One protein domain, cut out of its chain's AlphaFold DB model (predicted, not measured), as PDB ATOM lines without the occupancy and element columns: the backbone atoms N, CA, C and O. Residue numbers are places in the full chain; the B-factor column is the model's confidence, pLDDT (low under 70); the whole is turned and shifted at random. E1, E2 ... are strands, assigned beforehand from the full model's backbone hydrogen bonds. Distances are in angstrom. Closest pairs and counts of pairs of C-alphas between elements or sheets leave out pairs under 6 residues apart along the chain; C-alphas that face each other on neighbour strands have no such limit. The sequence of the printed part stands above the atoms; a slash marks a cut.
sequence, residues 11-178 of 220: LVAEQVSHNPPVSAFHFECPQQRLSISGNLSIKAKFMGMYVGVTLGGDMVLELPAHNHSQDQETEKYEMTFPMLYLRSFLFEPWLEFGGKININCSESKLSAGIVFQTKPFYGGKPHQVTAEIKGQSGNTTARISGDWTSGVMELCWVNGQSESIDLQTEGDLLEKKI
ATOM      1  N   LEU A  11      59.578  57.671 -29.316       94.75
ATOM      2  CA  LEU A  11      59.851  57.144 -27.982       94.75
ATOM      3  C   LEU A  11      60.840  58.073 -27.281       94.75
ATOM      4  O   LEU A  11      61.919  58.341 -27.814       94.75
ATOM      5  N   VAL A  12      60.495  58.507 -26.076       95.31
ATOM      6  CA  VAL A  12      61.386  59.189 -25.137       95.31
ATOM      7  C   VAL A  12      61.413  58.368 -23.855       95.31
ATOM      8  O   VAL A  12      60.374  57.919 -23.384       95.31
ATOM      9  N   ALA A  13      62.598  58.135 -23.305       96.25
ATOM     10  CA  ALA A  13      62.757  57.446 -22.034       96.25
ATOM     11  C   ALA A  13      63.940  58.036 -21.270       96.25
ATOM     12  O   ALA A  13      64.958  58.372 -21.873       96.25
ATOM     13  N   GLU A  14      63.802  58.130 -19.954       96.06
ATOM     14  CA  GLU A  14      64.789  58.737 -19.069       96.06
ATOM     15  C   GLU A  14      64.885  57.962 -17.755       96.06
ATOM     16  O   GLU A  14      63.884  57.505 -17.198       96.06
ATOM     17  N   GLN A  15      66.104  57.816 -17.238       94.94
ATOM     18  CA  GLN A  15      66.331  57.293 -15.898       94.94
ATOM     19  C   GLN A  15      66.111  58.417 -14.876       94.94
ATOM     20  O   GLN A  15      67.014  59.199 -14.611       94.94
ATOM     21  N   VAL A  16      64.919  58.479 -14.285       95.62
ATOM     22  CA  VAL A  16      64.513  59.573 -13.379       95.62
ATOM     23  C   VAL A  16      64.921  59.355 -11.920       95.62
ATOM     24  O   VAL A  16      64.839  60.268 -11.104       95.62
ATOM     25  N   SER A  17      65.353  58.143 -11.561       93.88
ATOM     26  CA  SER A  17      65.903  57.851 -10.235       93.88
ATOM     27  C   SER A  17      66.931  56.725 -10.298       93.88
ATOM     28  O   SER A  17      66.730  55.727 -10.997       93.88
ATOM     29  N   HIS A  18      68.028  56.860  -9.548       89.19
ATOM     30  CA  HIS A  18      69.065  55.829  -9.425       89.19
ATOM     31  C   HIS A  18      68.821  54.888  -8.237       89.19
ATOM     32  O   HIS A  18      69.007  53.676  -8.355       89.19
ATOM     33  N   ASN A  19      68.391  55.425  -7.091       88.88
ATOM     34  CA  ASN A  19      68.185  54.654  -5.867       88.88
ATOM     35  C   ASN A  19      66.893  55.089  -5.139       88.88
ATOM     36  O   ASN A  19      66.931  56.062  -4.386       88.88
ATOM     37  N   PRO A  20      65.763  54.378  -5.333       90.81
ATOM     38  CA  PRO A  20      65.623  53.157  -6.133       90.81
ATOM     39  C   PRO A  20      65.689  53.433  -7.649       90.81
ATOM     40  O   PRO A  20      65.370  54.543  -8.070       90.81
ATOM     41  N   PRO A  21      66.072  52.450  -8.484       92.25
ATOM     42  CA  PRO A  21      66.116  52.629  -9.932       92.25
ATOM     43  C   PRO A  21      64.702  52.772 -10.510       92.25
ATOM     44  O   PRO A  21      63.871  51.873 -10.346       92.25
ATOM     45  N   VAL A  22      64.446  53.885 -11.201       95.94
ATOM     46  CA  VAL A  22      63.187  54.167 -11.906       95.94
ATOM     47  C   VAL A  22      63.489  54.772 -13.273       95.94
ATOM     48  O   VAL A  22      64.282  55.711 -13.372       95.94
ATOM     49  N   SER A  23      62.832  54.262 -14.310       96.56
ATOM     50  CA  SER A  23      62.833  54.852 -15.650       96.56
ATOM     51  C   SER A  23      61.433  55.369 -15.980       96.56
ATOM     52  O   SER A  23      60.462  54.638 -15.802       96.56
ATOM     53  N   ALA A  24      61.318  56.602 -16.462       97.56
ATOM     54  CA  ALA A  24      60.091  57.133 -17.047       97.56
ATOM     55  C   ALA A  24      60.160  57.010 -18.572       97.56
ATOM     56  O   ALA A  24      61.244  57.089 -19.154       97.56
ATOM     57  N   PHE A  25      59.024  56.802 -19.226       97.06
ATOM     58  CA  PHE A  25      58.956  56.692 -20.677       97.06
ATOM     59  C   PHE A  25      57.648  57.254 -21.233       97.06
ATOM     60  O   PHE A  25      56.613  57.261 -20.568       97.06
ATOM     61  N   HIS A  26      57.722  57.702 -22.481       97.88
ATOM     62  CA  HIS A  26      56.609  58.186 -23.274       97.88
ATOM     63  C   HIS A  26      56.782  57.723 -24.720       97.88
ATOM     64  O   HIS A  26      57.822  57.955 -25.340       97.88
ATOM     65  N   PHE A  27      55.769  57.054 -25.248       96.75
ATOM     66  CA  PHE A  27      55.667  56.620 -26.629       96.75
ATOM     67  C   PHE A  27      54.427  57.255 -27.249       96.75
ATOM     68  O   PHE A  27      53.367  57.222 -26.639       96.75
ATOM     69  N   GLU A  28      54.526  57.807 -28.451       96.62
ATOM     70  CA  GLU A  28      53.392  58.466 -29.101       96.62
ATOM     71  C   GLU A  28      53.374  58.253 -30.613       96.62
ATOM     72  O   GLU A  28      54.414  58.111 -31.263       96.62
ATOM     73  N   CYS A  29      52.162  58.281 -31.162       94.75
ATOM     74  CA  CYS A  29      51.872  58.465 -32.576       94.75
ATOM     75  C   CYS A  29      50.800  59.560 -32.699       94.75
ATOM     76  O   CYS A  29      49.601  59.255 -32.644       94.75
ATOM     77  N   PRO A  30      51.202  60.837 -32.845       92.56
ATOM     78  CA  PRO A  30      50.265  61.958 -32.902       92.56
ATOM     79  C   PRO A  30      49.235  61.825 -34.029       92.56
ATOM     80  O   PRO A  30      48.068  62.152 -33.826       92.56
ATOM     81  N   GLN A  31      49.633  61.272 -35.183       92.44
ATOM     82  CA  GLN A  31      48.733  61.016 -36.318       92.44
ATOM     83  C   GLN A  31      47.567  60.088 -35.954       92.44
ATOM     84  O   GLN A  31      46.466  60.248 -36.471       92.44
ATOM     85  N   GLN A  32      47.793  59.142 -35.042       90.69
ATOM     86  CA  GLN A  32      46.775  58.205 -34.561       90.69
ATOM     87  C   GLN A  32      46.155  58.639 -33.227       90.69
ATOM     88  O   GLN A  32      45.304  57.930 -32.696       90.69
ATOM     89  N   ARG A  33      46.565  59.798 -32.679       92.50
ATOM     90  CA  ARG A  33      46.182  60.268 -31.334       92.50
ATOM     91  C   ARG A  33      46.373  59.178 -30.268       92.50
ATOM     92  O   ARG A  33      45.557  59.028 -29.366       92.50
ATOM     93  N   LEU A  34      47.453  58.412 -30.416       94.25
ATOM     94  CA  LEU A  34      47.826  57.311 -29.538       94.25
ATOM     95  C   LEU A  34      49.030  57.732 -28.709       94.25
ATOM     96  O   LEU A  34      50.024  58.209 -29.264       94.25
ATOM     97  N   SER A  35      48.976  57.498 -27.401       97.06
ATOM     98  CA  SER A  35      50.158  57.625 -26.552       97.06
ATOM     99  C   SER A  35      50.202  56.562 -25.461       97.06
ATOM    100  O   SER A  35      49.176  56.050 -25.026       97.06
ATOM    101  N   ILE A  36      51.405  56.203 -25.030       97.75
ATOM    102  CA  ILE A  36      51.666  55.340 -23.884       97.75
ATOM    103  C   ILE A  36      52.674  56.065 -23.008       97.75
ATOM    104  O   ILE A  36      53.796  56.330 -23.435       97.75
ATOM    105  N   SER A  37      52.296  56.356 -21.773       98.12
ATOM    106  CA  SER A  37      53.175  56.991 -20.791       98.12
ATOM    107  C   SER A  37      53.285  56.115 -19.564       98.12
ATOM    108  O   SER A  37      52.305  55.501 -19.153       98.12
ATOM    109  N   GLY A  38      54.451  56.069 -18.938       97.62
ATOM    110  CA  GLY A  38      54.585  55.298 -17.718       97.62
ATOM    111  C   GLY A  38      55.912  55.472 -17.020       97.62
ATOM    112  O   GLY A  38      56.823  56.162 -17.480       97.62
ATOM    113  N   ASN A  39      56.007  54.811 -15.877       97.00
ATOM    114  CA  ASN A  39      57.249  54.652 -15.150       97.00
ATOM    115  C   ASN A  39      57.433  53.187 -14.768       97.00
ATOM    116  O   ASN A  39      56.468  52.469 -14.523       97.00
ATOM    117  N   LEU A  40      58.683  52.750 -14.738       96.00
ATOM    118  CA  LEU A  40      59.054  51.383 -14.430       96.00
ATOM    119  C   LEU A  40      60.144  51.388 -13.367       96.00
ATOM    120  O   LEU A  40      61.213  51.972 -13.542       96.00
ATOM    121  N   SER A  41      59.883  50.678 -12.279       95.62
ATOM    122  CA  SER A  41      60.875  50.326 -11.271       95.62
ATOM    123  C   SER A  41      61.024  48.814 -11.216       95.62
ATOM    124  O   SER A  41      60.061  48.071 -11.403       95.62
ATOM    125  N   ILE A  42      62.240  48.342 -10.962       93.75
ATOM    126  CA  ILE A  42      62.539  46.911 -10.942       93.75
ATOM    127  C   ILE A  42      63.136  46.556  -9.588       93.75
ATOM    128  O   ILE A  42      64.145  47.124  -9.169       93.75
ATOM    129  N   LYS A  43      62.524  45.587  -8.906       93.38
ATOM    130  CA  LYS A  43      63.040  45.013  -7.658       93.38
ATOM    131  C   LYS A  43      63.208  43.510  -7.821       93.38
ATOM    132  O   LYS A  43      62.231  42.785  -7.976       93.38
ATOM    133  N   ALA A  44      64.451  43.045  -7.768       92.88
ATOM    134  CA  ALA A  44      64.783  41.628  -7.828       92.88
ATOM    135  C   ALA A  44      65.028  41.066  -6.420       92.88
ATOM    136  O   ALA A  44      65.702  41.688  -5.599       92.88
ATOM    137  N   LYS A  45      64.508  39.867  -6.150       93.62
ATOM    138  CA  LYS A  45      64.701  39.127  -4.902       93.62
ATOM    139  C   LYS A  45      65.097  37.689  -5.209       93.62
ATOM    140  O   LYS A  45      64.410  36.988  -5.948       93.62
ATOM    141  N   PHE A  46      66.188  37.231  -4.604       92.25
ATOM    142  CA  PHE A  46      66.584  35.828  -4.662       92.25
ATOM    143  C   PHE A  46      65.626  34.972  -3.820       92.25
ATOM    144  O   PHE A  46      65.381  35.275  -2.651       92.25
ATOM    145  N   MET A  47      65.072  33.915  -4.415       89.19
ATOM    146  CA  MET A  47      64.070  33.026  -3.808       89.19
ATOM    147  C   MET A  47      64.556  31.567  -3.775       89.19
ATOM    148  O   MET A  47      63.779  30.628  -3.939       89.19
ATOM    149  N   GLY A  48      65.864  31.367  -3.591       87.94
ATOM    150  CA  GLY A  48      66.494  30.047  -3.559       87.94
ATOM    151  C   GLY A  48      66.780  29.518  -4.962       87.94
ATOM    152  O   GLY A  48      67.867  29.706  -5.490       87.94
ATOM    153  N   MET A  49      65.811  28.857  -5.591       86.69
ATOM    154  CA  MET A  49      66.026  28.231  -6.908       86.69
ATOM    155  C   MET A  49      65.769  29.167  -8.099       86.69
ATOM    156  O   MET A  49      66.016  28.795  -9.244       86.69
ATOM    157  N   TYR A  50      65.253  30.370  -7.852       90.50
ATOM    158  CA  TYR A  50      64.932  31.360  -8.881       90.50
ATOM    159  C   TYR A  50      65.030  32.786  -8.325       90.50
ATOM    160  O   TYR A  50      65.093  32.988  -7.109       90.50
ATOM    161  N   VAL A  51      65.029  33.780  -9.215       93.19
ATOM    162  CA  VAL A  51      64.943  35.202  -8.849       93.19
ATOM    163  C   VAL A  51      63.552  35.713  -9.203       93.19
ATOM    164  O   VAL A  51      63.142  35.643 -10.358       93.19
ATOM    165  N   GLY A  52      62.823  36.212  -8.207       94.25
ATOM    166  CA  GLY A  52      61.560  36.914  -8.409       94.25
ATOM    167  C   GLY A  52      61.823  38.388  -8.695       94.25
ATOM    168  O   GLY A  52      62.539  39.050  -7.946       94.25
ATOM    169  N   VAL A  53      61.246  38.903  -9.770       94.50
ATOM    170  CA  VAL A  53      61.370  40.286 -10.216       94.50
ATOM    171  C   VAL A  53      59.992  40.929 -10.141       94.50
ATOM    172  O   VAL A  53      59.059  40.554 -10.848       94.50
ATOM    173  N   THR A  54      59.865  41.893  -9.236       94.00
ATOM    174  CA  THR A  54      58.682  42.742  -9.122       94.00
ATOM    175  C   THR A  54      58.903  43.975  -9.977       94.00
ATOM    176  O   THR A  54      59.853  44.729  -9.746       94.00
ATOM    177  N   LEU A  55      58.028  44.153 -10.961       93.44
ATOM    178  CA  LEU A  55      57.916  45.379 -11.732       93.44
ATOM    179  C   LEU A  55      56.928  46.290 -11.002       93.44
ATOM    180  O   LEU A  55      55.816  45.875 -10.688       93.44
ATOM    181  N   GLY A  56      57.369  47.493 -10.659       92.38
ATOM    182  CA  GLY A  56      56.530  48.527 -10.063       92.38
ATOM    183  C   GLY A  56      56.415  49.734 -10.981       92.38
ATOM    184  O   GLY A  56      57.190  49.865 -11.928       92.38
ATOM    185  N   GLY A  57      55.515  50.643 -10.629       92.88
ATOM    186  CA  GLY A  57      55.134  51.769 -11.470       92.88
ATOM    187  C   GLY A  57      53.853  51.473 -12.240       92.88
ATOM    188  O   GLY A  57      53.283  50.387 -12.120       92.88
ATOM    189  N   ASP A  58      53.430  52.454 -13.024       91.19
ATOM    190  CA  ASP A  58      52.141  52.468 -13.705       91.19
ATOM    191  C   ASP A  58      52.337  52.881 -15.163       91.19
ATOM    192  O   ASP A  58      53.288  53.597 -15.504       91.19
ATOM    193  N   MET A  59      51.432  52.421 -16.021       96.88
ATOM    194  CA  MET A  59      51.410  52.748 -17.440       96.88
ATOM    195  C   MET A  59      49.999  53.160 -17.845       96.88
ATOM    196  O   MET A  59      49.030  52.511 -17.467       96.88
ATOM    197  N   VAL A  60      49.887  54.221 -18.634       97.88
ATOM    198  CA  VAL A  60      48.625  54.723 -19.175       97.88
ATOM    199  C   VAL A  60      48.717  54.698 -20.691       97.88
ATOM    200  O   VAL A  60      49.632  55.294 -21.259       97.88
ATOM    201  N   LEU A  61      47.782  54.000 -21.329       97.31
ATOM    202  CA  LEU A  61      47.544  54.059 -22.769       97.31
ATOM    203  C   LEU A  61      46.393  55.026 -23.027       97.31
ATOM    204  O   LEU A  61      45.318  54.877 -22.456       97.31
ATOM    205  N   GLU A  62      46.616  55.992 -23.899       95.75
ATOM    206  CA  GLU A  62      45.614  56.945 -24.351       95.75
ATOM    207  C   GLU A  62      45.245  56.642 -25.804       95.75
ATOM    208  O   GLU A  62      46.125  56.531 -26.664       95.75
ATOM    209  N   LEU A  63      43.944  56.504 -26.064       93.44
ATOM    210  CA  LEU A  63      43.375  56.238 -27.384       93.44
ATOM    211  C   LEU A  63      42.176  57.157 -27.642       93.44
ATOM    212  O   LEU A  63      41.500  57.562 -26.696       93.44
ATOM    213  N   PRO A  64      41.844  57.467 -28.905       90.56
ATOM    214  CA  PRO A  64      40.565  58.092 -29.227       90.56
ATOM    215  C   PRO A  64      39.395  57.225 -28.761       90.56
ATOM    216  O   PRO A  64      39.397  56.022 -29.023       90.56
ATOM    217  N   ALA A  65      38.383  57.835 -28.142       84.25
ATOM    218  CA  ALA A  65      37.188  57.109 -27.725       84.25
ATOM    219  C   ALA A  65      36.495  56.409 -28.908       84.25
ATOM    220  O   ALA A  65      36.332  56.988 -29.987       84.25
ATOM    221  N   HIS A  66      36.058  55.165 -28.692       72.75
ATOM    222  CA  HIS A  66      35.457  54.333 -29.743       72.75
ATOM    223  C   HIS A  66      34.052  54.803 -30.173       72.75
ATOM    224  O   HIS A  66      33.654  54.615 -31.323       72.75
ATOM    225  N   ASN A  67      33.294  55.439 -29.271       63.78
ATOM    226  CA  ASN A  67      31.927  55.888 -29.533       63.78
ATOM    227  C   ASN A  67      31.876  57.407 -29.755       63.78
ATOM    228  O   ASN A  67      32.082  58.194 -28.839       63.78
ATOM    229  N   HIS A  68      31.547  57.804 -30.986       51.38
ATOM    230  CA  HIS A  68      31.479  59.177 -31.509       51.38
ATOM    231  C   HIS A  68      30.401  60.103 -30.895       51.38
ATOM    232  O   HIS A  68      29.941  61.042 -31.549       51.38
ATOM    233  N   SER A  69      29.956  59.882 -29.658       49.22
ATOM    234  CA  SER A  69      28.979  60.761 -29.012       49.22
ATOM    235  C   SER A  69      29.660  62.004 -28.442       49.22
ATOM    236  O   SER A  69      29.979  62.043 -27.266       49.22
ATOM    237  N   GLN A  70      29.823  62.990 -29.324       46.91
ATOM    238  CA  GLN A  70      29.942  64.426 -29.063       46.91
ATOM    239  C   GLN A  70      31.069  64.856 -28.099       46.91
ATOM    240  O   GLN A  70      30.983  64.709 -26.889       46.91
ATOM    241  N   ASP A  71      32.070  65.488 -28.713       52.28
ATOM    242  CA  ASP A  71      33.330  66.015 -28.180       52.28
ATOM    243  C   ASP A  71      34.488  65.019 -28.032       52.28
ATOM    244  O   ASP A  71      34.336  63.812 -27.896       52.28
ATOM    245  N   GLN A  72      35.681  65.565 -28.254       56.31
ATOM    246  CA  GLN A  72      36.951  64.894 -28.506       56.31
ATOM    247  C   GLN A  72      37.475  64.166 -27.260       56.31
ATOM    248  O   GLN A  72      38.484  64.571 -26.686       56.31
ATOM    249  N   GLU A  73      36.801  63.107 -26.827       76.56
ATOM    250  CA  GLU A  73      37.226  62.366 -25.644       76.56
ATOM    251  C   GLU A  73      38.322  61.348 -25.992       76.56
ATOM    252  O   GLU A  73      38.262  60.608 -26.983       76.56
ATOM    253  N   THR A  74      39.363  61.356 -25.165       87.31
ATOM    254  CA  THR A  74      40.445  60.374 -25.153       87.31
ATOM    255  C   THR A  74      40.146  59.392 -24.030       87.31
ATOM    256  O   THR A  74      39.973  59.809 -22.888       87.31
ATOM    257  N   GLU A  75      40.110  58.098 -24.333       92.44
ATOM    258  CA  GLU A  75      40.004  57.045 -23.328       92.44
ATOM    259  C   GLU A  75      41.383  56.740 -22.747       92.44
ATOM    260  O   GLU A  75      42.361  56.574 -23.486       92.44
ATOM    261  N   LYS A  76      41.454  56.644 -21.417       95.06
ATOM    262  CA  LYS A  76      42.683  56.334 -20.688       95.06
ATOM    263  C   LYS A  76      42.601  54.940 -20.093       95.06
ATOM    264  O   LYS A  76      41.706  54.631 -19.313       95.06
ATOM    265  N   TYR A  77      43.562  54.102 -20.448       96.88
ATOM    266  CA  TYR A  77      43.682  52.732 -19.974       96.88
ATOM    267  C   TYR A  77      44.870  52.628 -19.026       96.88
ATOM    268  O   TYR A  77      46.025  52.607 -19.455       96.88
ATOM    269  N   GLU A  78      44.582  52.557 -17.731       97.50
ATOM    270  CA  GLU A  78      45.573  52.351 -16.679       97.50
ATOM    271  C   GLU A  78      45.935  50.869 -16.584       97.50
ATOM    272  O   GLU A  78      45.061  50.008 -16.451       97.50
ATOM    273  N   MET A  79      47.229  50.569 -16.651       96.69
ATOM    274  CA  MET A  79      47.774  49.221 -16.738       96.69
ATOM    275  C   MET A  79      48.868  48.993 -15.702       96.69
ATOM    276  O   MET A  79      49.775  49.809 -15.526       96.69
ATOM    277  N   THR A  80      48.821  47.824 -15.070       95.19
ATOM    278  CA  THR A  80      49.871  47.348 -14.160       95.19
ATOM    279  C   THR A  80      50.827  46.386 -14.865       95.19
ATOM    280  O   THR A  80      50.436  45.693 -15.803       95.19
ATOM    281  N   PHE A  81      52.049  46.243 -14.355       94.31
ATOM    282  CA  PHE A  81      53.035  45.306 -14.896       94.31
ATOM    283  C   PHE A  81      52.905  43.884 -14.324       94.31
ATOM    284  O   PHE A  81      52.538  43.719 -13.158       94.31
ATOM    285  N   PRO A  82      53.232  42.838 -15.109       93.06
ATOM    286  CA  PRO A  82      53.280  41.473 -14.600       93.06
ATOM    287  C   PRO A  82      54.495  41.270 -13.689       93.06
ATOM    288  O   PRO A  82      55.455  42.044 -13.695       93.06
ATOM    289  N   MET A  83      54.493  40.174 -12.934       92.81
ATOM    290  CA  MET A  83      55.707  39.694 -12.282       92.81
ATOM    291  C   MET A  83      56.571  38.933 -13.286       92.81
ATOM    292  O   MET A  83      56.071  38.298 -14.216       92.81
ATOM    293  N   LEU A  84      57.879  38.964 -13.060       94.25
ATOM    294  CA  LEU A  84      58.864  38.223 -13.833       94.25
ATOM    295  C   LEU A  84      59.606  37.251 -12.918       94.25
ATOM    296  O   LEU A  84      59.962  37.589 -11.791       94.25
ATOM    297  N   TYR A  85      59.887  36.051 -13.403       92.81
ATOM    298  CA  TYR A  85      60.710  35.071 -12.707       92.81
ATOM    299  C   TYR A  85      61.860  34.651 -13.610       92.81
ATOM    300  O   TYR A  85      61.644  34.121 -14.696       92.81
ATOM    301  N   LEU A  86      63.092  34.857 -13.147       92.81
ATOM    302  CA  LEU A  86      64.273  34.279 -13.777       92.81
ATOM    303  C   LEU A  86      64.476  32.876 -13.207       92.81
ATOM    304  O   LEU A  86      64.857  32.706 -12.041       92.81
ATOM    305  N   ARG A  87      64.176  31.875 -14.025       90.31
ATOM    306  CA  ARG A  87      64.263  30.453 -13.689       90.31
ATOM    307  C   ARG A  87      65.594  29.874 -14.157       90.31
ATOM    308  O   ARG A  87      66.272  30.464 -14.988       90.31
ATOM    309  N   SER A  88      65.947  28.706 -13.619       86.00
ATOM    310  CA  SER A  88      67.039  27.862 -14.127       86.00
ATOM    311  C   SER A  88      68.404  28.557 -14.272       86.00
ATOM    312  O   SER A  88      69.213  28.165 -15.103       86.00
ATOM    313  N   PHE A  89      68.706  29.548 -13.426       81.06
ATOM    314  CA  PHE A  89      69.930  30.355 -13.539       81.06
ATOM    315  C   PHE A  89      71.248  29.565 -13.375       81.06
ATOM    316  O   PHE A  89      72.298  30.073 -13.752       81.06
ATOM    317  N   LEU A  90      71.205  28.353 -12.800       81.50
ATOM    318  CA  LEU A  90      72.359  27.443 -12.681       81.50
ATOM    319  C   LEU A  90      72.628  26.620 -13.952       81.50
ATOM    320  O   LEU A  90      73.688  26.013 -14.065       81.50
ATOM    321  N   PHE A  91      71.663  26.568 -14.870       85.38
ATOM    322  CA  PHE A  91      71.755  25.848 -16.136       85.38
ATOM    323  C   PHE A  91      71.477  26.839 -17.269       85.38
ATOM    324  O   PHE A  91      72.298  27.712 -17.538       85.38
ATOM    325  N   GLU A  92      70.305  26.748 -17.891       89.00
ATOM    326  CA  GLU A  92      69.859  27.658 -18.935       89.00
ATOM    327  C   GLU A  92      68.831  28.648 -18.369       89.00
ATOM    328  O   GLU A  92      67.692  28.256 -18.083       89.00
ATOM    329  N   PRO A  93      69.213  29.921 -18.153       88.19
ATOM    330  CA  PRO A  93      68.304  30.916 -17.617       88.19
ATOM    331  C   PRO A  93      67.186  31.227 -18.610       88.19
ATOM    332  O   PRO A  93      67.441  31.493 -19.782       88.19
ATOM    333  N   TRP A  94      65.949  31.287 -18.123       88.56
ATOM    334  CA  TRP A  94      64.808  31.739 -18.920       88.56
ATOM    335  C   TRP A  94      63.856  32.597 -18.086       88.56
ATOM    336  O   TRP A  94      63.826  32.505 -16.852       88.56
ATOM    337  N   LEU A  95      63.112  33.468 -18.771       90.38
ATOM    338  CA  LEU A  95      62.156  34.387 -18.161       90.38
ATOM    339  C   LEU A  95      60.741  33.819 -18.224       90.38
ATOM    340  O   LEU A  95      60.257  33.419 -19.280       90.38
ATOM    341  N   GLU A  96      60.065  33.848 -17.086       91.75
ATOM    342  CA  GLU A  96      58.676  33.442 -16.942       91.75
ATOM    343  C   GLU A  96      57.845  34.627 -16.449       91.75
ATOM    344  O   GLU A  96      58.135  35.187 -15.391       91.75
ATOM    345  N   PHE A  97      56.805  35.006 -17.192       93.19
ATOM    346  CA  PHE A  97      55.799  35.932 -16.676       93.19
ATOM    347  C   PHE A  97      54.890  35.225 -15.677       93.19
ATOM    348  O   PHE A  97      54.528  34.062 -15.857       93.19
ATOM    349  N   GLY A  98      54.473  35.950 -14.647       93.69
ATOM    350  CA  GLY A  98      53.471  35.466 -13.717       93.69
ATOM    351  C   GLY A  98      52.684  36.577 -13.040       93.69
ATOM    352  O   GLY A  98      52.978  37.765 -13.175       93.69
ATOM    353  N   GLY A  99      51.681  36.166 -12.274       93.62
ATOM    354  CA  GLY A  99      50.836  37.078 -11.514       93.62
ATOM    355  C   GLY A  99      49.716  37.693 -12.349       93.62
ATOM    356  O   GLY A  99      49.491  37.335 -13.505       93.62
ATOM    357  N   LYS A 100      48.972  38.599 -11.713       95.00
ATOM    358  CA  LYS A 100      47.816  39.269 -12.304       95.00
ATOM    359  C   LYS A 100      48.173  40.703 -12.669       95.00
ATOM    360  O   LYS A 100      48.694  41.423 -11.821       95.00
ATOM    361  N   ILE A 101      47.810  41.117 -13.876       96.12
ATOM    362  CA  ILE A 101      47.744  42.520 -14.271       96.12
ATOM    363  C   ILE A 101      46.290  42.949 -14.442       96.12
ATOM    364  O   ILE A 101      45.413  42.125 -14.709       96.12
ATOM    365  N   ASN A 102      46.038  44.241 -14.285       96.56
ATOM    366  CA  ASN A 102      44.746  44.840 -14.577       96.56
ATOM    367  C   ASN A 102      44.921  45.929 -15.632       96.56
ATOM    368  O   ASN A 102      45.938  46.621 -15.634       96.56
ATOM    369  N   ILE A 103      43.917  46.054 -16.491       97.38
ATOM    370  CA  ILE A 103      43.727  47.157 -17.429       97.38
ATOM    371  C   ILE A 103      42.377  47.775 -17.082       97.38
ATOM    372  O   ILE A 103      41.380  47.054 -17.083       97.38
ATOM    373  N   ASN A 104      42.331  49.065 -16.773       96.88
ATOM    374  CA  ASN A 104      41.098  49.750 -16.384       96.88
ATOM    375  C   ASN A 104      40.927  51.035 -17.188       96.88
ATOM    376  O   ASN A 104      41.881  51.791 -17.331       96.88
ATOM    377  N   CYS A 105      39.711  51.297 -17.658       94.94
ATOM    378  CA  CYS A 105      39.338  52.566 -18.275       94.94
ATOM    379  C   CYS A 105      38.158  53.162 -17.513       94.94
ATOM    380  O   CYS A 105      37.100  52.537 -17.391       94.94
ATOM    381  N   SER A 106      38.357  54.352 -16.949       90.00
ATOM    382  CA  SER A 106      37.378  54.986 -16.060       90.00
ATOM    383  C   SER A 106      36.182  55.554 -16.828       90.00
ATOM    384  O   SER A 106      35.041  55.473 -16.370       90.00
ATOM    385  N   GLU A 107      36.453  56.037 -18.034       89.44
ATOM    386  CA  GLU A 107      35.552  56.690 -18.969       89.44
ATOM    387  C   GLU A 107      34.547  55.673 -19.521       89.44
ATOM    388  O   GLU A 107      33.332  55.834 -19.389       89.44
ATOM    389  N   SER A 108      35.052  54.549 -20.039       88.94
ATOM    390  CA  SER A 108      34.226  53.460 -20.573       88.94
ATOM    391  C   SER A 108      33.713  52.494 -19.505       88.94
ATOM    392  O   SER A 108      32.868  51.650 -19.806       88.94
ATOM    393  N   LYS A 109      34.226  52.579 -18.267       91.31
ATOM    394  CA  LYS A 109      33.987  51.628 -17.163       91.31
ATOM    395  C   LYS A 109      34.324  50.175 -17.522       91.31
ATOM    396  O   LYS A 109      33.808  49.246 -16.897       91.31
ATOM    397  N   LEU A 110      35.164  49.967 -18.534       93.44
ATOM    398  CA  LEU A 110      35.663  48.654 -18.918       93.44
ATOM    399  C   LEU A 110      36.876  48.291 -18.068       93.44
ATOM    400  O   LEU A 110      37.706  49.136 -17.724       93.44
ATOM    401  N   SER A 111      37.001  47.007 -17.748       97.12
ATOM    402  CA  SER A 111      38.200  46.485 -17.095       97.12
ATOM    403  C   SER A 111      38.537  45.088 -17.588       97.12
ATOM    404  O   SER A 111      37.655  44.313 -17.957       97.12
ATOM    405  N   ALA A 112      39.821  44.754 -17.572       98.12
ATOM    406  CA  ALA A 112      40.313  43.420 -17.858       98.12
ATOM    407  C   ALA A 112      41.310  42.990 -16.783       98.12
ATOM    408  O   ALA A 112      42.266  43.701 -16.481       98.12
ATOM    409  N   GLY A 113      41.094  41.812 -16.205       98.06
ATOM    410  CA  GLY A 113      42.067  41.157 -15.337       98.06
ATOM    411  C   GLY A 113      42.764  40.046 -16.104       98.06
ATOM    412  O   GLY A 113      42.110  39.066 -16.443       98.06
ATOM    413  N   ILE A 114      44.068  40.174 -16.344       97.31
ATOM    414  CA  ILE A 114      44.872  39.192 -17.084       97.31
ATOM    415  C   ILE A 114      45.794  38.481 -16.097       97.31
ATOM    416  O   ILE A 114      46.465  39.119 -15.290       97.31
ATOM    417  N   VAL A 115      45.834  37.156 -16.145       96.81
ATOM    418  CA  VAL A 115      46.639  36.307 -15.268       96.81
ATOM    419  C   VAL A 115      47.641  35.542 -16.117       96.81
ATOM    420  O   VAL A 115      47.256  34.697 -16.923       96.81
ATOM    421  N   PHE A 116      48.922  35.817 -15.888       95.00
ATOM    422  CA  PHE A 116      50.027  35.019 -16.399       95.00
ATOM    423  C   PHE A 116      50.262  33.859 -15.434       95.00
ATOM    424  O   PHE A 116      50.559  34.056 -14.251       95.00
ATOM    425  N   GLN A 117      50.089  32.636 -15.922       92.62
ATOM    426  CA  GLN A 117      50.231  31.435 -15.117       92.62
ATOM    427  C   GLN A 117      51.670  30.929 -15.206       92.62
ATOM    428  O   GLN A 117      52.178  30.608 -16.282       92.62
ATOM    429  N   THR A 118      52.321  30.824 -14.051       90.19
ATOM    430  CA  THR A 118      53.616  30.149 -13.949       90.19
ATOM    431  C   THR A 118      53.434  28.646 -14.109       90.19
ATOM    432  O   THR A 118      52.417  28.094 -13.683       90.19
ATOM    433  N   LYS A 119      54.453  27.970 -14.638       84.19
ATOM    434  CA  LYS A 119      54.486  26.522 -14.816       84.19
ATOM    435  C   LYS A 119      54.131  25.802 -13.502       84.19
ATOM    436  O   LYS A 119      54.845  25.971 -12.507       84.19
ATOM    437  N   PRO A 120      53.064  24.983 -13.481       81.06
ATOM    438  CA  PRO A 120      52.700  24.218 -12.296       81.06
ATOM    439  C   PRO A 120      53.770  23.185 -11.925       81.06
ATOM    440  O   PRO A 120      54.471  22.648 -12.787       81.06
ATOM    441  N   PHE A 121      53.858  22.858 -10.635       73.12
ATOM    442  CA  PHE A 121      54.791  21.843 -10.135       73.12
ATOM    443  C   PHE A 121      54.441  20.419 -10.605       73.12
ATOM    444  O   PHE A 121      55.341  19.612 -10.823       73.12
ATOM    445  N   TYR A 122      53.153  20.112 -10.796       71.12
ATOM    446  CA  TYR A 122      52.655  18.773 -11.137       71.12
ATOM    447  C   TYR A 122      52.230  18.665 -12.604       71.12
ATOM    448  O   TYR A 122      51.082  18.359 -12.907       71.12
ATOM    449  N   GLY A 123      53.162  18.931 -13.520       70.62
ATOM    450  CA  GLY A 123      52.875  18.900 -14.953       70.62
ATOM    451  C   GLY A 123      51.958  20.043 -15.410       70.62
ATOM    452  O   GLY A 123      51.236  20.661 -14.633       70.62
ATOM    453  N   GLY A 124      52.037  20.375 -16.694       76.94
ATOM    454  CA  GLY A 124      51.329  21.512 -17.277       76.94
ATOM    455  C   GLY A 124      52.188  22.250 -18.295       76.94
ATOM    456  O   GLY A 124      53.409  22.071 -18.350       76.94
ATOM    457  N   LYS A 125      51.534  23.069 -19.118       81.44
ATOM    458  CA  LYS A 125      52.209  23.914 -20.104       81.44
ATOM    459  C   LYS A 125      52.658  25.220 -19.433       81.44
ATOM    460  O   LYS A 125      51.882  25.778 -18.657       81.44
ATOM    461  N   PRO A 126      53.889  25.701 -19.677       82.69
ATOM    462  CA  PRO A 126      54.256  27.068 -19.320       82.69
ATOM    463  C   PRO A 126      53.466  28.066 -20.184       82.69
ATOM    464  O   PRO A 126      52.730  27.671 -21.089       82.69
ATOM    465  N   HIS A 127      53.623  29.359 -19.898       86.94
ATOM    466  CA  HIS A 127      53.124  30.450 -20.749       86.94
ATOM    467  C   HIS A 127      51.600  30.483 -20.952       86.94
ATOM    468  O   HIS A 127      51.110  31.102 -21.891       86.94
ATOM    469  N   GLN A 128      50.831  29.862 -20.057       92.69
ATOM    470  CA  GLN A 128      49.377  29.972 -20.095       92.69
ATOM    471  C   GLN A 128      48.941  31.350 -19.594       92.69
ATOM    472  O   GLN A 128      49.428  31.844 -18.573       92.69
ATOM    473  N   VAL A 129      48.008  31.968 -20.308       95.19
ATOM    474  CA  VAL A 129      47.398  33.246 -19.946       95.19
ATOM    475  C   VAL A 129      45.892  33.086 -19.948       95.19
ATOM    476  O   VAL A 129      45.328  32.478 -20.853       95.19
ATOM    477  N   THR A 130      45.238  33.654 -18.939       96.69
ATOM    478  CA  THR A 130      43.780  33.800 -18.907       96.69
ATOM    479  C   THR A 130      43.411  35.241 -18.619       96.69
ATOM    480  O   THR A 130      44.010  35.841 -17.731       96.69
ATOM    481  N   ALA A 131      42.399  35.777 -19.284       97.69
ATOM    482  CA  ALA A 131      41.860  37.094 -19.005       97.69
ATOM    483  C   ALA A 131      40.353  37.039 -18.768       97.69
ATOM    484  O   ALA A 131      39.642  36.248 -19.382       97.69
ATOM    485  N   GLU A 132      39.867  37.914 -17.898       98.12
ATOM    486  CA  GLU A 132      38.446  38.187 -17.723       98.12
ATOM    487  C   GLU A 132      38.179  39.652 -18.061       98.12
ATOM    488  O   GLU A 132      38.763  40.538 -17.437       98.12
ATOM    489  N   ILE A 133      37.300  39.886 -19.034       97.88
ATOM    490  CA  ILE A 133      36.888  41.215 -19.487       97.88
ATOM    491  C   ILE A 133      35.526  41.518 -18.871       97.88
ATOM    492  O   ILE A 133      34.602  40.706 -18.954       97.88
ATOM    493  N   LYS A 134      35.402  42.688 -18.250       97.44
ATOM    494  CA  LYS A 134      34.180  43.170 -17.611       97.44
ATOM    495  C   LYS A 134      33.667  44.410 -18.322       97.44
ATOM    496  O   LYS A 134      34.423  45.342 -18.594       97.44
ATOM    497  N   GLY A 135      32.367  44.397 -18.598       94.06
ATOM    498  CA  GLY A 135      31.651  45.514 -19.200       94.06
ATOM    499  C   GLY A 135      31.315  46.612 -18.190       94.06
ATOM    500  O   GLY A 135      31.584  46.486 -16.998       94.06
ATOM    501  N   GLN A 136      30.609  47.640 -18.661       91.81
ATOM    502  CA  GLN A 136      30.163  48.794 -17.862       91.81
ATOM    503  C   GLN A 136      29.379  48.437 -16.589       91.81
ATOM    504  O   GLN A 136      29.392  49.191 -15.620       91.81
ATOM    505  N   SER A 137      28.676  47.300 -16.585       93.19
ATOM    506  CA  SER A 137      27.913  46.810 -15.431       93.19
ATOM    507  C   SER A 137      28.776  46.121 -14.367       93.19
ATOM    508  O   SER A 137      28.253  45.707 -13.337       93.19
ATOM    509  N   GLY A 138      30.079  45.949 -14.619       93.00
ATOM    510  CA  GLY A 138      30.995  45.164 -13.788       93.00
ATOM    511  C   GLY A 138      30.876  43.649 -13.986       93.00
ATOM    512  O   GLY A 138      31.674  42.894 -13.425       93.00
ATOM    513  N   ASN A 139      29.918  43.195 -14.797       96.31
ATOM    514  CA  ASN A 139      29.755  41.789 -15.144       96.31
ATOM    515  C   ASN A 139      30.730  41.379 -16.246       96.31
ATOM    516  O   ASN A 139      31.052  42.165 -17.141       96.31
ATOM    517  N   THR A 140      31.157  40.122 -16.195       97.44
ATOM    518  CA  THR A 140      31.992  39.519 -17.233       97.44
ATOM    519  C   THR A 140      31.258  39.526 -18.570       97.44
ATOM    520  O   THR A 140      30.116  39.079 -18.651       97.44
ATOM    521  N   THR A 141      31.920  40.018 -19.612       97.06
ATOM    522  CA  THR A 141      31.420  40.032 -20.995       97.06
ATOM    523  C   THR A 141      32.138  39.006 -21.859       97.06
ATOM    524  O   THR A 141      31.518  38.404 -22.735       97.06
ATOM    525  N   ALA A 142      33.416  38.757 -21.575       97.62
ATOM    526  CA  ALA A 142      34.206  37.758 -22.271       97.62
ATOM    527  C   ALA A 142      35.377  37.251 -21.422       97.62
ATOM    528  O   ALA A 142      35.771  37.860 -20.421       97.62
ATOM    529  N   ARG A 143      35.939  36.119 -21.838       97.94
ATOM    530  CA  ARG A 143      37.164  35.543 -21.287       97.94
ATOM    531  C   ARG A 143      38.134  35.238 -22.410       97.94
ATOM    532  O   ARG A 143      37.700  34.818 -23.472       97.94
ATOM    533  N   ILE A 144      39.423  35.421 -22.157       96.69
ATOM    534  CA  ILE A 144      40.484  35.009 -23.079       96.69
ATOM    535  C   ILE A 144      41.295  33.906 -22.410       96.69
ATOM    536  O   ILE A 144      41.566  33.995 -21.213       96.69
ATOM    537  N   SER A 145      41.710  32.883 -23.146       95.94
ATOM    538  CA  SER A 145      42.664  31.886 -22.657       95.94
ATOM    539  C   SER A 145      43.566  31.370 -23.763       95.94
ATOM    540  O   SER A 145      43.126  31.240 -24.897       95.94
ATOM    541  N   GLY A 146      44.817  31.050 -23.447       93.75
ATOM    542  CA  GLY A 146      45.717  30.452 -24.428       93.75
ATOM    543  C   GLY A 146      47.178  30.457 -24.010       93.75
ATOM    544  O   GLY A 146      47.520  30.754 -22.864       93.75
ATOM    545  N   ASP A 147      48.031  30.119 -24.972       90.69
ATOM    546  CA  ASP A 147      49.484  30.156 -24.846       90.69
ATOM    547  C   ASP A 147      50.023  31.351 -25.637       90.69
ATOM    548  O   ASP A 147      50.115  31.303 -26.869       90.69
ATOM    549  N   TRP A 148      50.419  32.407 -24.921       86.44
ATOM    550  CA  TRP A 148      50.874  33.658 -25.536       86.44
ATOM    551  C   TRP A 148      52.180  33.499 -26.326       86.44
ATOM    552  O   TRP A 148      52.472  34.334 -27.175       86.44
ATOM    553  N   THR A 149      52.956  32.434 -26.081       86.44
ATOM    554  CA  THR A 149      54.173  32.140 -26.855       86.44
ATOM    555  C   THR A 149      53.880  31.399 -28.151       86.44
ATOM    556  O   THR A 149      54.582  31.604 -29.136       86.44
ATOM    557  N   SER A 150      52.826  30.576 -28.177       85.00
ATOM    558  CA  SER A 150      52.343  29.962 -29.420       85.00
ATOM    559  C   SER A 150      51.702  30.991 -30.353       85.00
ATOM    560  O   SER A 150      51.673  30.799 -31.564       85.00
ATOM    561  N   GLY A 151      51.209  32.090 -29.778       82.62
ATOM    562  CA  GLY A 151      50.489  33.154 -30.466       82.62
ATOM    563  C   GLY A 151      48.987  32.905 -30.580       82.62
ATOM    564  O   GLY A 151      48.252  33.848 -30.831       82.62
ATOM    565  N   VAL A 152      48.498  31.688 -30.326       86.69
ATOM    566  CA  VAL A 152      47.068  31.369 -30.439       86.69
ATOM    567  C   VAL A 152      46.367  31.538 -29.093       86.69
ATOM    568  O   VAL A 152      46.664  30.843 -28.115       86.69
ATOM    569  N   MET A 153      45.392  32.440 -29.067       93.75
ATOM    570  CA  MET A 153      44.497  32.694 -27.941       93.75
ATOM    571  C   MET A 153      43.048  32.415 -28.360       93.75
ATOM    572  O   MET A 153      42.694  32.499 -29.535       93.75
ATOM    573  N   GLU A 154      42.192  32.086 -27.401       95.75
ATOM    574  CA  GLU A 154      40.757  31.885 -27.597       95.75
ATOM    575  C   GLU A 154      39.992  32.932 -26.790       95.75
ATOM    576  O   GLU A 154      40.209  33.057 -25.584       95.75
ATOM    577  N   LEU A 155      39.115  33.684 -27.452       96.44
ATOM    578  CA  LEU A 155      38.179  34.634 -26.861       96.44
ATOM    579  C   LEU A 155      36.794  33.991 -26.809       96.44
ATOM    580  O   LEU A 155      36.226  33.681 -27.846       96.44
ATOM    581  N   CYS A 156      36.231  33.845 -25.614       97.50
ATOM    582  CA  CYS A 156      34.899  33.298 -25.380       97.50
ATOM    583  C   CYS A 156      33.984  34.375 -24.794       97.50
ATOM    584  O   CYS A 156      34.183  34.838 -23.665       97.50
ATOM    585  N   TRP A 157      32.948  34.743 -25.534       97.25
ATOM    586  CA  TRP A 157      31.900  35.660 -25.107       97.25
ATOM    587  C   TRP A 157      30.887  34.959 -24.197       97.25
ATOM    588  O   TRP A 157      30.614  33.765 -24.322       97.25
ATOM    589  N   VAL A 158      30.249  35.706 -23.290       95.69
ATOM    590  CA  VAL A 158      29.214  35.134 -22.401       95.69
ATOM    591  C   VAL A 158      27.955  34.654 -23.127       95.69
ATOM    592  O   VAL A 158      27.187  33.880 -22.563       95.69
ATOM    593  N   ASN A 159      27.744  35.082 -24.372       94.31
ATOM    594  CA  ASN A 159      26.666  34.592 -25.233       94.31
ATOM    595  C   ASN A 159      26.976  33.216 -25.869       94.31
ATOM    596  O   ASN A 159      26.145  32.698 -26.611       94.31
ATOM    597  N   GLY A 160      28.150  32.636 -25.586       93.00
ATOM    598  CA  GLY A 160      28.594  31.341 -26.100       93.00
ATOM    599  C   GLY A 160      29.340  31.396 -27.435       93.00
ATOM    600  O   GLY A 160      29.726  30.343 -27.935       93.00
ATOM    601  N   GLN A 161      29.543  32.579 -28.023       96.00
ATOM    602  CA  GLN A 161      30.393  32.739 -29.205       96.00
ATOM    603  C   GLN A 161      31.870  32.659 -28.815       96.00
ATOM    604  O   GLN A 161      32.266  33.212 -27.787       96.00
ATOM    605  N   SER A 162      32.678  32.019 -29.661       95.56
ATOM    606  CA  SER A 162      34.127  31.940 -29.486       95.56
ATOM    607  C   SER A 162      34.860  32.322 -30.764       95.56
ATOM    608  O   SER A 162      34.422  31.988 -31.866       95.56
ATOM    609  N   GLU A 163      35.993  32.989 -30.599       94.75
ATOM    610  CA  GLU A 163      36.872  33.455 -31.666       94.75
ATOM    611  C   GLU A 163      38.316  33.078 -31.332       94.75
ATOM    612  O   GLU A 163      38.724  33.092 -30.170       94.75
ATOM    613  N   SER A 164      39.102  32.735 -32.351       92.56
ATOM    614  CA  SER A 164      40.540  32.536 -32.187       92.56
ATOM    615  C   SER A 164      41.268  33.825 -32.548       92.56
ATOM    616  O   SER A 164      40.985  34.423 -33.582       92.56
ATOM    617  N   ILE A 165      42.200  34.233 -31.694       90.75
ATOM    618  CA  ILE A 165      43.086  35.376 -31.900       90.75
ATOM    619  C   ILE A 165      44.480  34.815 -32.170       90.75
ATOM    620  O   ILE A 165      45.034  34.119 -31.316       90.75
ATOM    621  N   ASP A 166      45.046  35.122 -33.334       88.88
ATOM    622  CA  ASP A 166      46.420  34.763 -33.681       88.88
ATOM    623  C   ASP A 166      47.333  35.988 -33.573       88.88
ATOM    624  O   ASP A 166      47.457  36.787 -34.503       88.88
ATOM    625  N   LEU A 167      48.020  36.096 -32.434       85.69
ATOM    626  CA  LEU A 167      48.962  37.164 -32.106       85.69
ATOM    627  C   LEU A 167      50.136  37.268 -33.094       85.69
ATOM    628  O   LEU A 167      50.826  38.283 -33.081       85.69
ATOM    629  N   GLN A 168      50.402  36.250 -33.923       81.81
ATOM    630  CA  GLN A 168      51.449  36.327 -34.950       81.81
ATOM    631  C   GLN A 168      50.986  37.072 -36.206       81.81
ATOM    632  O   GLN A 168      51.820  37.573 -36.958       81.81
ATOM    633  N   THR A 169      49.674  37.132 -36.442       79.06
ATOM    634  CA  THR A 169      49.078  37.842 -37.585       79.06
ATOM    635  C   THR A 169      48.621  39.260 -37.244       79.06
ATOM    636  O   THR A 169      48.307  40.041 -38.142       79.06
ATOM    637  N   GLU A 170      48.612  39.607 -35.957       71.19
ATOM    638  CA  GLU A 170      48.206  40.921 -35.469       71.19
ATOM    639  C   GLU A 170      49.322  41.962 -35.659       71.19
ATOM    640  O   GLU A 170      50.201  42.140 -34.814       71.19
ATOM    641  N   GLY A 171      49.240  42.695 -36.772       69.69
ATOM    642  CA  GLY A 171      50.036  43.893 -37.045       69.69
ATOM    643  C   GLY A 171      51.409  43.650 -37.679       69.69
ATOM    644  O   GLY A 171      51.953  42.548 -37.692       69.69
ATOM    645  N   ASP A 172      51.987  44.723 -38.220       74.94
ATOM    646  CA  ASP A 172      53.313  44.688 -38.838       74.94
ATOM    647  C   ASP A 172      54.424  44.863 -37.792       74.94
ATOM    648  O   ASP A 172      54.390  45.770 -36.954       74.94
ATOM    649  N   LEU A 173      55.474  44.041 -37.887       77.56
ATOM    650  CA  LEU A 173      56.694  44.244 -37.109       77.56
ATOM    651  C   LEU A 173      57.437  45.484 -37.616       77.56
ATOM    652  O   LEU A 173      58.068  45.474 -38.673       77.56
ATOM    653  N   LEU A 174      57.402  46.553 -36.822       81.31
ATOM    654  CA  LEU A 174      58.128  47.784 -37.110       81.31
ATOM    655  C   LEU A 174      59.518  47.760 -36.466       81.31
ATOM    656  O   LEU A 174      59.664  47.688 -35.244       81.31
ATOM    657  N   GLU A 175      60.562  47.876 -37.286       82.94
ATOM    658  CA  GLU A 175      61.927  48.011 -36.781       82.94
ATOM    659  C   GLU A 175      62.150  49.411 -36.190       82.94
ATOM    660  O   GLU A 175      62.038  50.438 -36.868       82.94
ATOM    661  N   LYS A 176      62.534  49.460 -34.911       85.94
ATOM    662  CA  LYS A 176      62.952  50.700 -34.253       85.94
ATOM    663  C   LYS A 176      64.249  51.219 -34.880       85.94
ATOM    664  O   LYS A 176      65.314  50.629 -34.710       85.94
ATOM    665  N   LYS A 177      64.185  52.400 -35.495       87.50
ATOM    666  CA  LYS A 177      65.366  53.137 -35.962       87.50
ATOM    667  C   LYS A 177      65.897  54.050 -34.859       87.50
ATOM    668  O   LYS A 177      65.137  54.747 -34.194       87.50
ATOM    669  N   ILE A 178      67.215  54.060 -34.681       91.06
ATOM    670  CA  ILE A 178      67.919  54.985 -33.784       91.06
ATOM    671  C   ILE A 178      68.871  55.866 -34.594       91.06
ATOM    672  O   ILE A 178      69.339  55.468 -35.663       91.06
TER     673      ILE A 178
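This is residues 11 to 178 of the 220 residues of an uncharacterized protein of Daphnia pulex (UniProt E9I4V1). One large antiparallel sheet curves like a wide trough from E1 at one rim to E13 at the other, and residues 167 to 178, with no named element, run back over its open side to end 10.2 A from the first printed C-alpha. Between the long strands E3 and E8, E4 and E5 lie end to end in one row, and E7 and E6 in the next. The printed part has 168 residues, no named helix and thirteen strands, E1 to E13 along the chain; the class is all strand. It is only just compact, close to loose, with a radius of gyration of the C-alphas of 18.3 A and spans of 58 by 45 by 32 A.

E1, residues 11 to 17, begins at C-alpha 11 (59.851, 57.144, -27.982). E2 has residues 22 to 29, 24.0 A, and E3 residues 34 to 46, 37.8 A. E4, residues 51 to 56, runs on into E5, residues 59 to 64, at 49 degrees. E6 has residues 74 to 79 and E7 residues 83 to 87. E8, residues 94 to 105, 32.9 A, begins at C-alpha 94 (64.808, 31.739, -18.920) and bends by 57 degrees at residue 99. E9 has residues 111 to 117, E10 residues 128 to 134, E11 residues 140 to 147, 21.3 A, and E12 residues 152 to 157. E13, residues 162 to 166, ends at C-alpha 166 (46.420, 34.763, -33.681).

E1 to E4 form a meander, each strand the antiparallel neighbour of the one before. N 14 of E1 and O 24 of E2 are 2.9 A apart, within hydrogen-bond range, as are N 36 of E3 and O 27 of E2, 2.7 A. On the other side of E3 from E2 are E4, with N 43 and O 54 at 2.9 A, and E5, with N 37 and O 60 at 2.9 A. By its pairs the ring E3 E4 E7 E8 E6 E5 is a closed barrel, although E3 and E8 are apart. E7 pairs with E4, N 53 to O 84 at 2.7 A, and with E8, N 85 to O 96 at 2.8 A. E6 pairs with E5, N 77 to O 61 at 2.8 A, and with E8, N 78 to O 104 at 2.8 A. E7 to E13 form a second meander, with these N and O pairs within hydrogen-bond range: N 101 of E8 and O 114 of E9 at 2.8 A, N 115 of E9 and O 130 of E10 at 2.8 A, N 131 of E10 and O 144 of E11 at 2.8 A, N 145 of E11 and O 154 of E12 at 2.9 A, and N 155 of E12 and O 163 of E13 at 2.8 A.

The two C-alphas farthest apart, those of Gln 70 and Leu 90, are 58.6 A apart. The printed part has no cut and no long link. Mean pLDDT of the printed part is 90.1; residues 67 to 72 and residue 171 are under 70.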